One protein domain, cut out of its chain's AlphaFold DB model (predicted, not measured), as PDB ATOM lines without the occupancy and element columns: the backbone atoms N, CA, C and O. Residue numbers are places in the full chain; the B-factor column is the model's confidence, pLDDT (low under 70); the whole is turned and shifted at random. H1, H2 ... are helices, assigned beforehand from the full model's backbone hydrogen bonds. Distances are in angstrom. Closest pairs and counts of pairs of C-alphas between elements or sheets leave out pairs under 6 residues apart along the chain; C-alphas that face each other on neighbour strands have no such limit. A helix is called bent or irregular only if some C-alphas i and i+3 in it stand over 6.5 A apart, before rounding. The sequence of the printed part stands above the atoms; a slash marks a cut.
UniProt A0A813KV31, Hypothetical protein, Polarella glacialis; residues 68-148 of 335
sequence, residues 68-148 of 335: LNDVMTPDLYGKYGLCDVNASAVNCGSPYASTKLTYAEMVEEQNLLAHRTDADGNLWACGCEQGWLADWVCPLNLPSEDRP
ATOM      1  N   LEU A  68     145.665 181.162 173.998       91.56
ATOM      2  CA  LEU A  68     144.397 181.456 173.344       91.56
ATOM      3  C   LEU A  68     144.358 182.896 172.837       91.56
ATOM      4  O   LEU A  68     144.065 183.090 171.658       91.56
ATOM      5  N   ASN A  69     144.707 183.874 173.675       88.94
ATOM      6  CA  ASN A  69     144.624 185.290 173.318       88.94
ATOM      7  C   ASN A  69     145.723 185.705 172.326       88.94
ATOM      8  O   ASN A  69     145.424 186.386 171.348       88.94
ATOM      9  N   ASP A  70     146.967 185.253 172.525       86.12
ATOM     10  CA  ASP A  70     148.123 185.827 171.819       86.12
ATOM     11  C   ASP A  70     148.657 184.917 170.701       86.12
ATOM     12  O   ASP A  70     149.208 185.406 169.717       86.12
ATOM     13  N   VAL A  71     148.512 183.591 170.819       89.19
ATOM     14  CA  VAL A  71     149.099 182.641 169.849       89.19
ATOM     15  C   VAL A  71     148.067 182.116 168.857       89.19
ATOM     16  O   VAL A  71     148.308 182.109 167.651       89.19
ATOM     17  N   MET A  72     146.918 181.642 169.342       88.12
ATOM     18  CA  MET A  72     145.914 180.988 168.501       88.12
ATOM     19  C   MET A  72     144.999 181.979 167.793       88.12
ATOM     20  O   MET A  72     144.495 181.674 166.713       88.12
ATOM     21  N   THR A  73     144.757 183.143 168.396       82.62
ATOM     22  CA  THR A  73     143.820 184.130 167.852       82.62
ATOM     23  C   THR A  73     144.328 185.584 167.892       82.62
ATOM     24  O   THR A  73     143.529 186.484 168.149       82.62
ATOM     25  N   PRO A  74     145.608 185.857 167.554       77.75
ATOM     26  CA  PRO A  74     146.186 187.203 167.651       77.75
ATOM     27  C   PRO A  74     145.401 188.235 166.838       77.75
ATOM     28  O   PRO A  74     145.100 189.325 167.320       77.75
ATOM     29  N   ASP A  75     144.988 187.859 165.624       78.44
ATOM     30  CA  ASP A  75     144.169 188.726 164.787       78.44
ATOM     31  C   ASP A  75     142.794 188.962 165.423       78.44
ATOM     32  O   ASP A  75     142.350 190.101 165.495       78.44
ATOM     33  N   LEU A  76     142.117 187.922 165.932       77.75
ATOM     34  CA  LEU A  76     140.760 188.047 166.486       77.75
ATOM     35  C   LEU A  76     140.693 189.050 167.645       77.75
ATOM     36  O   LEU A  76     139.736 189.816 167.730       77.75
ATOM     37  N   TYR A  77     141.711 189.061 168.505       71.69
ATOM     38  CA  TYR A  77     141.680 189.845 169.734       71.69
ATOM     39  C   TYR A  77     142.339 191.212 169.609       71.69
ATOM     40  O   TYR A  77     141.711 192.194 170.004       71.69
ATOM     41  N   GLY A  78     143.514 191.293 168.980       65.62
ATOM     42  CA  GLY A  78     144.190 192.568 168.747       65.62
ATOM     43  C   GLY A  78     143.619 193.351 167.560       65.62
ATOM     44  O   GLY A  78     143.435 194.559 167.643       65.62
ATOM     45  N   LYS A  79     143.291 192.681 166.445       66.62
ATOM     46  CA  LYS A  79     142.886 193.358 165.197       66.62
ATOM     47  C   LYS A  79     141.379 193.588 165.074       66.62
ATOM     48  O   LYS A  79     140.974 194.560 164.444       66.62
ATOM     49  N   TYR A  80     140.545 192.711 165.640       71.31
ATOM     50  CA  TYR A  80     139.079 192.864 165.600       71.31
ATOM     51  C   TYR A  80     138.475 193.398 166.911       71.31
ATOM     52  O   TYR A  80     137.252 193.430 167.039       71.31
ATOM     53  N   GLY A  81     139.308 193.858 167.854       71.56
ATOM     54  CA  GLY A  81     138.867 194.661 169.000       71.56
ATOM     55  C   GLY A  81     138.160 193.886 170.112       71.56
ATOM     56  O   GLY A  81     137.304 194.444 170.789       71.56
ATOM     57  N   LEU A  82     138.481 192.603 170.313       81.81
ATOM     58  CA  LEU A  82     138.014 191.882 171.509       81.81
ATOM     59  C   LEU A  82     138.887 192.169 172.741       81.81
ATOM     60  O   LEU A  82     138.438 191.911 173.857       81.81
ATOM     61  N   CYS A  83     140.100 192.690 172.537       86.00
ATOM     62  CA  CYS A  83     140.911 193.363 173.546       86.00
ATOM     63  C   CYS A  83     141.343 194.720 172.984       86.00
ATOM     64  O   CYS A  83     142.188 194.781 172.095       86.00
ATOM     65  N   ASP A  84     140.722 195.797 173.454       84.19
ATOM     66  CA  ASP A  84     140.857 197.143 172.879       84.19
ATOM     67  C   ASP A  84     141.215 198.211 173.921       84.19
ATOM     68  O   ASP A  84     141.219 199.411 173.632       84.19
ATOM     69  N   VAL A  85     141.543 197.794 175.147       86.69
ATOM     70  CA  VAL A  85     141.947 198.737 176.184       86.69
ATOM     71  C   VAL A  85     143.347 199.242 175.865       86.69
ATOM     72  O   VAL A  85     144.286 198.469 175.682       86.69
ATOM     73  N   ASN A  86     143.497 200.565 175.834       84.88
ATOM     74  CA  ASN A  86     144.796 201.192 175.642       84.88
ATOM     75  C   ASN A  86     145.752 200.784 176.779       84.88
ATOM     76  O   ASN A  86     145.485 201.077 177.949       84.88
ATOM     77  N   ALA A  87     146.877 200.152 176.434       85.69
ATOM     78  CA  ALA A  87     147.874 199.684 177.394       85.69
ATOM     79  C   ALA A  87     148.379 200.793 178.334       85.69
ATOM     80  O   ALA A  87     148.588 200.556 179.522       85.69
ATOM     81  N   SER A  88     148.532 202.033 177.857       82.94
ATOM     82  CA  SER A  88     149.006 203.130 178.714       82.94
ATOM     83  C   SER A  88     147.986 203.546 179.778       82.94
ATOM     84  O   SER A  88     148.340 204.218 180.743       82.94
ATOM     85  N   ALA A  89     146.714 203.182 179.598       81.62
ATOM     86  CA  ALA A  89     145.639 203.454 180.545       81.62
ATOM     87  C   ALA A  89     145.465 202.331 181.579       81.62
ATOM     88  O   ALA A  89     144.563 202.405 182.408       81.62
ATOM     89  N   VAL A  90     146.293 201.288 181.538       82.88
ATOM     90  CA  VAL A  90     146.196 200.132 182.428       82.88
ATOM     91  C   VAL A  90     147.394 200.113 183.359       82.88
ATOM     92  O   VAL A  90     148.541 200.126 182.916       82.88
ATOM     93  N   ASN A  91     147.122 200.028 184.659       84.12
ATOM     94  CA  ASN A  91     148.158 199.781 185.650       84.12
ATOM     95  C   ASN A  91     148.187 198.297 185.988       84.12
ATOM     96  O   ASN A  91     147.153 197.672 186.238       84.12
ATOM     97  N   CYS A  92     149.385 197.744 186.041       82.19
ATOM     98  CA  CYS A  92     149.610 196.383 186.475       82.19
ATOM     99  C   CYS A  92     149.792 196.328 187.991       82.19
ATOM    100  O   CYS A  92     150.411 197.210 188.598       82.19
ATOM    101  N   GLY A  93     149.258 195.275 188.615       74.38
ATOM    102  CA  GLY A  93     149.679 194.907 189.964       74.38
ATOM    103  C   GLY A  93     151.186 194.638 189.988       74.38
ATOM    104  O   GLY A  93     151.721 193.986 189.092       74.38
ATOM    105  N   SER A  94     151.867 195.157 191.006       71.44
ATOM    106  CA  SER A  94     153.306 194.985 191.205       71.44
ATOM    107  C   SER A  94     153.549 194.321 192.556       71.44
ATOM    108  O   SER A  94     152.891 194.686 193.535       71.44
ATOM    109  N   PRO A  95     154.494 193.366 192.658       63.31
ATOM    110  CA  PRO A  95     154.865 192.802 193.953       63.31
ATOM    111  C   PRO A  95     155.514 193.867 194.850       63.31
ATOM    112  O   PRO A  95     155.513 193.742 196.073       63.31
ATOM    113  N   TYR A  96     156.034 194.945 194.256       65.75
ATOM    114  CA  TYR A  96     156.559 196.101 194.961       65.75
ATOM    115  C   TYR A  96     155.434 197.125 195.117       65.75
ATOM    116  O   TYR A  96     155.179 197.930 194.223       65.75
ATOM    117  N   ALA A  97     154.766 197.106 196.274       56.75
ATOM    118  CA  ALA A  97     153.605 197.953 196.583       56.75
ATOM    119  C   ALA A  97     153.816 199.468 196.347       56.75
ATOM    120  O   ALA A  97     152.849 200.224 196.283       56.75
ATOM    121  N   SER A  98     155.064 199.931 196.227       56.22
ATOM    122  CA  SER A  98     155.423 201.329 195.978       56.22
ATOM    123  C   SER A  98     155.570 201.709 194.499       56.22
ATOM    124  O   SER A  98     155.754 202.891 194.215       56.22
ATOM    125  N   THR A  99     155.519 200.767 193.550       66.25
ATOM    126  CA  THR A  99     155.747 201.057 192.122       66.25
ATOM    127  C   THR A  99     154.733 200.306 191.268       66.25
ATOM    128  O   THR A  99     154.908 199.126 190.978       66.25
ATOM    129  N   LYS A 100     153.647 200.984 190.882       71.56
ATOM    130  CA  LYS A 100     152.733 200.474 189.854       71.56
ATOM    131  C   LYS A 100     153.393 200.704 188.500       71.56
ATOM    132  O   LYS A 100     153.662 201.853 188.161       71.56
ATOM    133  N   LEU A 101     153.671 199.622 187.781       78.88
ATOM    134  CA  LEU A 101     154.094 199.692 186.388       78.88
ATOM    135  C   LEU A 101     152.846 199.797 185.518       78.88
ATOM    136  O   LEU A 101     151.828 199.146 185.779       78.88
ATOM    137  N   THR A 102     152.916 200.624 184.491       83.75
ATOM    138  CA  THR A 102     151.928 200.615 183.420       83.75
ATOM    139  C   THR A 102     152.037 199.307 182.640       83.75
ATOM    140  O   THR A 102     153.076 198.644 182.610       83.75
ATOM    141  N   TYR A 103     150.953 198.923 181.978       84.19
ATOM    142  CA  TYR A 103     150.939 197.733 181.135       84.19
ATOM    143  C   TYR A 103     151.992 197.802 180.023       84.19
ATOM    144  O   TYR A 103     152.656 196.810 179.736       84.19
ATOM    145  N   ALA A 104     152.191 198.988 179.440       85.44
ATOM    146  CA  ALA A 104     153.212 199.212 178.423       85.44
ATOM    147  C   ALA A 104     154.629 198.909 178.944       85.44
ATOM    148  O   ALA A 104     155.374 198.193 178.277       85.44
ATOM    149  N   GLU A 105     154.965 199.373 180.152       85.62
ATOM    150  CA  GLU A 105     156.259 199.095 180.790       85.62
ATOM    151  C   GLU A 105     156.451 197.591 181.046       85.62
ATOM    152  O   GLU A 105     157.524 197.056 180.780       85.62
ATOM    153  N   MET A 106     155.402 196.885 181.483       83.69
ATOM    154  CA  MET A 106     155.452 195.432 181.698       83.69
ATOM    155  C   MET A 106     155.676 194.646 180.399       83.69
ATOM    156  O   MET A 106     156.463 193.699 180.370       83.69
ATOM    157  N   VAL A 107     154.990 195.027 179.318       84.62
ATOM    158  CA  VAL A 107     155.159 194.401 177.997       84.62
ATOM    159  C   VAL A 107     156.561 194.665 177.444       84.62
ATOM    160  O   VAL A 107     157.159 193.766 176.848       84.62
ATOM    161  N   GLU A 108     157.091 195.873 177.640       83.88
ATOM    162  CA  GLU A 108     158.447 196.237 177.231       83.88
ATOM    163  C   GLU A 108     159.505 195.451 178.019       83.88
ATOM    164  O   GLU A 108     160.376 194.829 177.408       83.88
ATOM    165  N   GLU A 109     159.391 195.385 179.350       80.19
ATOM    166  CA  GLU A 109     160.317 194.642 180.216       80.19
ATOM    167  C   GLU A 109     160.365 193.147 179.860       80.19
ATOM    168  O   GLU A 109     161.434 192.533 179.847       80.19
ATOM    169  N   GLN A 110     159.216 192.563 179.512       80.38
ATOM    170  CA  GLN A 110     159.110 191.157 179.109       80.38
ATOM    171  C   GLN A 110     159.407 190.919 177.619       80.38
ATOM    172  O   GLN A 110     159.368 189.774 177.166       80.38
ATOM    173  N   ASN A 111     159.725 191.972 176.854       83.62
ATOM    174  CA  ASN A 111     159.978 191.921 175.412       83.62
ATOM    175  C   ASN A 111     158.816 191.279 174.612       83.62
ATOM    176  O   ASN A 111     159.030 190.490 173.689       83.62
ATOM    177  N   LEU A 112     157.573 191.615 174.974       78.44
ATOM    178  CA  LEU A 112     156.337 191.077 174.380       78.44
ATOM    179  C   LEU A 112     155.709 191.993 173.312       78.44
ATOM    180  O   LEU A 112     154.657 191.673 172.757       78.44
ATOM    181  N   LEU A 113     156.361 193.116 172.992       69.50
ATOM    182  CA  LEU A 113     155.850 194.173 172.106       69.50
ATOM    183  C   LEU A 113     155.378 193.649 170.735       69.50
ATOM    184  O   LEU A 113     154.362 194.098 170.209       69.50
ATOM    185  N   ALA A 114     156.079 192.664 170.164       64.88
ATOM    186  CA  ALA A 114     155.769 192.125 168.838       64.88
ATOM    187  C   ALA A 114     154.424 191.375 168.759       64.88
ATOM    188  O   ALA A 114     153.886 191.213 167.668       64.88
ATOM    189  N   HIS A 115     153.883 190.910 169.890       72.44
ATOM    190  CA  HIS A 115     152.655 190.107 169.934       72.44
ATOM    191  C   HIS A 115     151.414 190.904 170.339       72.44
ATOM    192  O   HIS A 115     150.299 190.407 170.201       72.44
ATOM    193  N   ARG A 116     151.600 192.126 170.845       81.12
ATOM    194  CA  ARG A 116     150.540 192.926 171.475       81.12
ATOM    195  C   ARG A 116     150.428 194.331 170.896       81.12
ATOM    196  O   ARG A 116     150.052 195.264 171.594       81.12
ATOM    197  N   THR A 117     150.764 194.472 169.617       83.94
ATOM    198  CA  THR A 117     150.523 195.692 168.843       83.94
ATOM    199  C   THR A 117     149.338 195.494 167.905       83.94
ATOM    200  O   THR A 117     149.165 194.421 167.324       83.94
ATOM    201  N   ASP A 118     148.478 196.504 167.806       81.12
ATOM    202  CA  ASP A 118     147.397 196.541 166.824       81.12
ATOM    203  C   ASP A 118     147.944 196.852 165.414       81.12
ATOM    204  O   ASP A 118     149.153 196.990 165.199       81.12
ATOM    205  N   ALA A 119     147.057 196.952 164.421       81.69
ATOM    206  CA  ALA A 119     147.449 197.253 163.042       81.69
ATOM    207  C   ALA A 119     148.088 198.647 162.868       81.69
ATOM    208  O   ALA A 119     148.801 198.865 161.886       81.69
ATOM    209  N   ASP A 120     147.848 199.559 163.811       84.50
ATOM    210  CA  ASP A 120     148.374 200.923 163.837       84.50
ATOM    211  C   ASP A 120     149.668 201.030 164.676       84.50
ATOM    212  O   ASP A 120     150.280 202.096 164.752       84.50
ATOM    213  N   GLY A 121     150.123 199.916 165.264       85.56
ATOM    214  CA  GLY A 121     151.327 199.830 166.087       85.56
ATOM    215  C   GLY A 121     151.127 200.228 167.552       85.56
ATOM    216  O   GLY A 121     152.117 200.344 168.277       85.56
ATOM    217  N   ASN A 122     149.889 200.433 168.011       86.19
ATOM    218  CA  ASN A 122     149.609 200.747 169.411       86.19
ATOM    219  C   ASN A 122     149.559 199.476 170.255       86.19
ATOM    220  O   ASN A 122     149.077 198.435 169.810       86.19
ATOM    221  N   LEU A 123     150.016 199.576 171.501       87.81
ATOM    222  CA  LEU A 123     149.910 198.482 172.458       87.81
ATOM    223  C   LEU A 123     148.478 198.341 172.971       87.81
ATOM    224  O   LEU A 123     147.906 199.293 173.513       87.81
ATOM    225  N   TRP A 124     147.936 197.133 172.857       86.94
ATOM    226  CA  TRP A 124     146.638 196.781 173.421       86.94
ATOM    227  C   TRP A 124     146.800 195.913 174.673       86.94
ATOM    228  O   TRP A 124     147.752 195.144 174.825       86.94
ATOM    229  N   ALA A 125     145.840 196.051 175.580       87.75
ATOM    230  CA  ALA A 125     145.636 195.189 176.732       87.75
ATOM    231  C   ALA A 125     144.214 194.618 176.673       87.75
ATOM    232  O   ALA A 125     143.311 195.219 176.084       87.75
ATOM    233  N   CYS A 126     143.989 193.467 177.303       87.56
ATOM    234  CA  CYS A 126     142.626 193.011 177.554       87.56
ATOM    235  C   CYS A 126     142.121 193.668 178.838       87.56
ATOM    236  O   CYS A 126     142.846 193.706 179.821       87.56
ATOM    237  N   GLY A 127     140.900 194.196 178.844       84.38
ATOM    238  CA  GLY A 127     140.190 194.640 180.042       84.38
ATOM    239  C   GLY A 127     139.520 193.498 180.818       84.38
ATOM    240  O   GLY A 127     139.689 192.315 180.526       84.38
ATOM    241  N   CYS A 128     138.703 193.859 181.810       84.75
ATOM    242  CA  CYS A 128     137.786 192.911 182.451       84.75
ATOM    243  C   CYS A 128     136.794 192.359 181.410       84.75
ATOM    244  O   CYS A 128     136.292 193.125 180.593       84.75
ATOM    245  N   GLU A 129     136.526 191.050 181.449       89.06
ATOM    246  CA  GLU A 129     135.636 190.324 180.517       89.06
ATOM    247  C   GLU A 129     136.075 190.309 179.038       89.06
ATOM    248  O   GLU A 129     135.362 189.769 178.191       89.06
ATOM    249  N   GLN A 130     137.263 190.826 178.724       90.38
ATOM    250  CA  GLN A 130     137.849 190.788 177.385       90.38
ATOM    251  C   GLN A 130     138.795 189.593 177.219       90.38
ATOM    252  O   GLN A 130     139.426 189.151 178.180       90.38
ATOM    253  N   GLY A 131     138.906 189.082 175.992       90.44
ATOM    254  CA  GLY A 131     139.712 187.893 175.693       90.44
ATOM    255  C   GLY A 131     138.936 186.570 175.709       90.44
ATOM    256  O   GLY A 131     137.736 186.502 175.983       90.44
ATOM    257  N   TRP A 132     139.639 185.479 175.401       92.06
ATOM    258  CA  TRP A 132     139.178 184.110 175.667       92.06
ATOM    259  C   TRP A 132     139.276 183.789 177.159       92.06
ATOM    260  O   TRP A 132     138.381 183.173 177.730       92.06
ATOM    261  N   LEU A 133     140.350 184.262 177.781       93.44
ATOM    262  CA  LEU A 133     140.588 184.354 179.220       93.44
ATOM    263  C   LEU A 133     141.113 185.768 179.500       93.44
ATOM    264  O   LEU A 133     141.578 186.431 178.572       93.44
ATOM    265  N   ALA A 134     141.072 186.232 180.746       91.06
ATOM    266  CA  ALA A 134     141.653 187.538 181.069       91.06
ATOM    267  C   ALA A 134     143.180 187.560 180.879       91.06
ATOM    268  O   ALA A 134     143.820 186.510 180.767       91.06
ATOM    269  N   ASP A 135     143.753 188.760 180.830       90.62
ATOM    270  CA  ASP A 135     145.155 189.010 180.488       90.62
ATOM    271  C   ASP A 135     146.153 188.242 181.377       90.62
ATOM    272  O   ASP A 135     146.046 188.218 182.597       90.62
ATOM    273  N   TRP A 136     147.150 187.592 180.785       91.06
ATOM    274  CA  TRP A 136     148.142 186.825 181.546       91.06
ATOM    275  C   TRP A 136     149.377 187.640 181.930       91.06
ATOM    276  O   TRP A 136     150.136 187.198 182.793       91.06
ATOM    277  N   VAL A 137     149.595 188.805 181.310       88.38
ATOM    278  CA  VAL A 137     150.809 189.608 181.514       88.38
ATOM    279  C   VAL A 137     150.794 190.246 182.897       88.38
ATOM    280  O   VAL A 137     151.809 190.238 183.598       88.38
ATOM    281  N   CYS A 138     149.642 190.770 183.323       85.31
ATOM    282  CA  CYS A 138     149.498 191.340 184.655       85.31
ATOM    283  C   CYS A 138     148.044 191.352 185.153       85.31
ATOM    284  O   CYS A 138     147.118 191.461 184.346       85.31
ATOM    285  N   PRO A 139     147.820 191.297 186.481       82.00
ATOM    286  CA  PRO A 139     146.491 191.487 187.033       82.00
ATOM    287  C   PRO A 139     146.122 192.962 186.853       82.00
ATOM    288  O   PRO A 139     146.809 193.864 187.344       82.00
ATOM    289  N   LEU A 140     145.064 193.202 186.085       68.94
ATOM    290  CA  LEU A 140     144.683 194.546 185.665       68.94
ATOM    291  C   LEU A 140     144.100 195.323 186.843       68.94
ATOM    292  O   LEU A 140     143.012 195.008 187.327       68.94
ATOM    293  N   ASN A 141     144.765 196.410 187.220       65.94
ATOM    294  CA  ASN A 141     144.143 197.488 187.966       65.94
ATOM    295  C   ASN A 141     143.723 198.566 186.983       65.94
ATOM    296  O   ASN A 141     144.539 199.378 186.542       65.94
ATOM    297  N   LEU A 142     142.436 198.593 186.646       55.81
ATOM    298  CA  LEU A 142     141.906 199.710 185.876       55.81
ATOM    299  C   LEU A 142     141.945 200.963 186.767       55.81
ATOM    300  O   LEU A 142     141.332 200.961 187.840       55.81
ATOM    301  N   PRO A 143     142.668 202.022 186.364       49.31
ATOM    302  CA  PRO A 143     142.705 203.280 187.083       49.31
ATOM    303  C   PRO A 143     141.373 203.998 186.877       49.31
ATOM    304  O   PRO A 143     141.218 204.800 185.966       49.31
ATOM    305  N   SER A 144     140.382 203.700 187.707       48.16
ATOM    306  CA  SER A 144     139.235 204.591 187.860       48.16
ATOM    307  C   SER A 144     139.329 205.266 189.220       48.16
ATOM    308  O   SER A 144     139.372 204.568 190.234       48.16
ATOM    309  N   GLU A 145     139.306 206.602 189.233       47.88
ATOM    310  CA  GLU A 145     139.183 207.431 190.447       47.88
ATOM    311  C   GLU A 145     137.981 207.026 191.325       47.88
ATOM    312  O   GLU A 145     137.985 207.274 192.526       47.88
ATOM    313  N   ASP A 146     137.003 206.315 190.752       47.31
ATOM    314  CA  ASP A 146     135.791 205.837 191.424       47.31
ATOM    315  C   ASP A 146     135.860 204.389 191.950       47.31
ATOM    316  O   ASP A 146     134.873 203.886 192.498       47.31
ATOM    317  N   ARG A 147     136.985 203.670 191.797       51.56
ATOM    318  CA  ARG A 147     137.081 202.300 192.334       51.56
ATOM    319  C   ARG A 147     137.454 202.338 193.814       51.56
ATOM    320  O   ARG A 147     138.407 203.023 194.185       51.56
ATOM    321  N   PRO A 148     136.759 201.568 194.670       51.09
ATOM    322  CA  PRO A 148     137.174 201.423 196.054       51.09
ATOM    323  C   PRO A 148     138.625 200.907 196.090       51.09
ATOM    324  O   PRO A 148     138.975 200.050 195.275       51.09
TER     325      PRO A 148
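Overview. This is residues 68 to 148 of the 335 residues of the protein "Hypothetical protein" of Polarella glacialis (UniProt A0A813KV31). This is a domain of little regular structure, in which two long winding stretches of loop, tied by two short antiparallel pairings, run between the short helices H1 and H2 near one end and a loop around Ser 98 at the other, with H3 at one side. The printed part has 81 residues with three named helices, H1, H2, H3, and no named strand; it is all helix by class, though these hold only 18 residues. It is compact, with a radius of gyration of the C-alphas of 12.3 A, and spans 35 by 26 by 22 A.

Along the chain. H1 is residues 68 to 72, beginning at C-alpha (144.397, 181.456, 173.344), and only just irregular: C-alphas 69 and 72 are 6.6 A apart. H2 is residues 74 to 79, 7.4 A long. H3, residues 103 to 109, runs 9.9 A to C-alpha (160.317, 194.642, 180.216).

Arrangement. H1 and H2 are close but not clearly touching; their closest C-alphas, of Asn 69 and Tyr 77, are 6.5 A apart. H3 is apart from both. Residues 85 to 86 pair with 124 to 125, and 91 to 92 with 140 to 141. In H2 and H3 every O i to N i+4 pair is within hydrogen-bond range; in H1 0 of 1 is, and 0 of 2 O i to N i+3 pairs.

Size, cuts and confidence. The C-alphas farthest apart, of Tyr 80 and Ser 98, are 35.5 A apart. The printed part has no cut; the link H1 to H2 is tight, H2 to H3 long with 23 residues. The pLDDT is under 70 at residues 78 to 79, 95 to 99, 113 to 114 and 140 to 148.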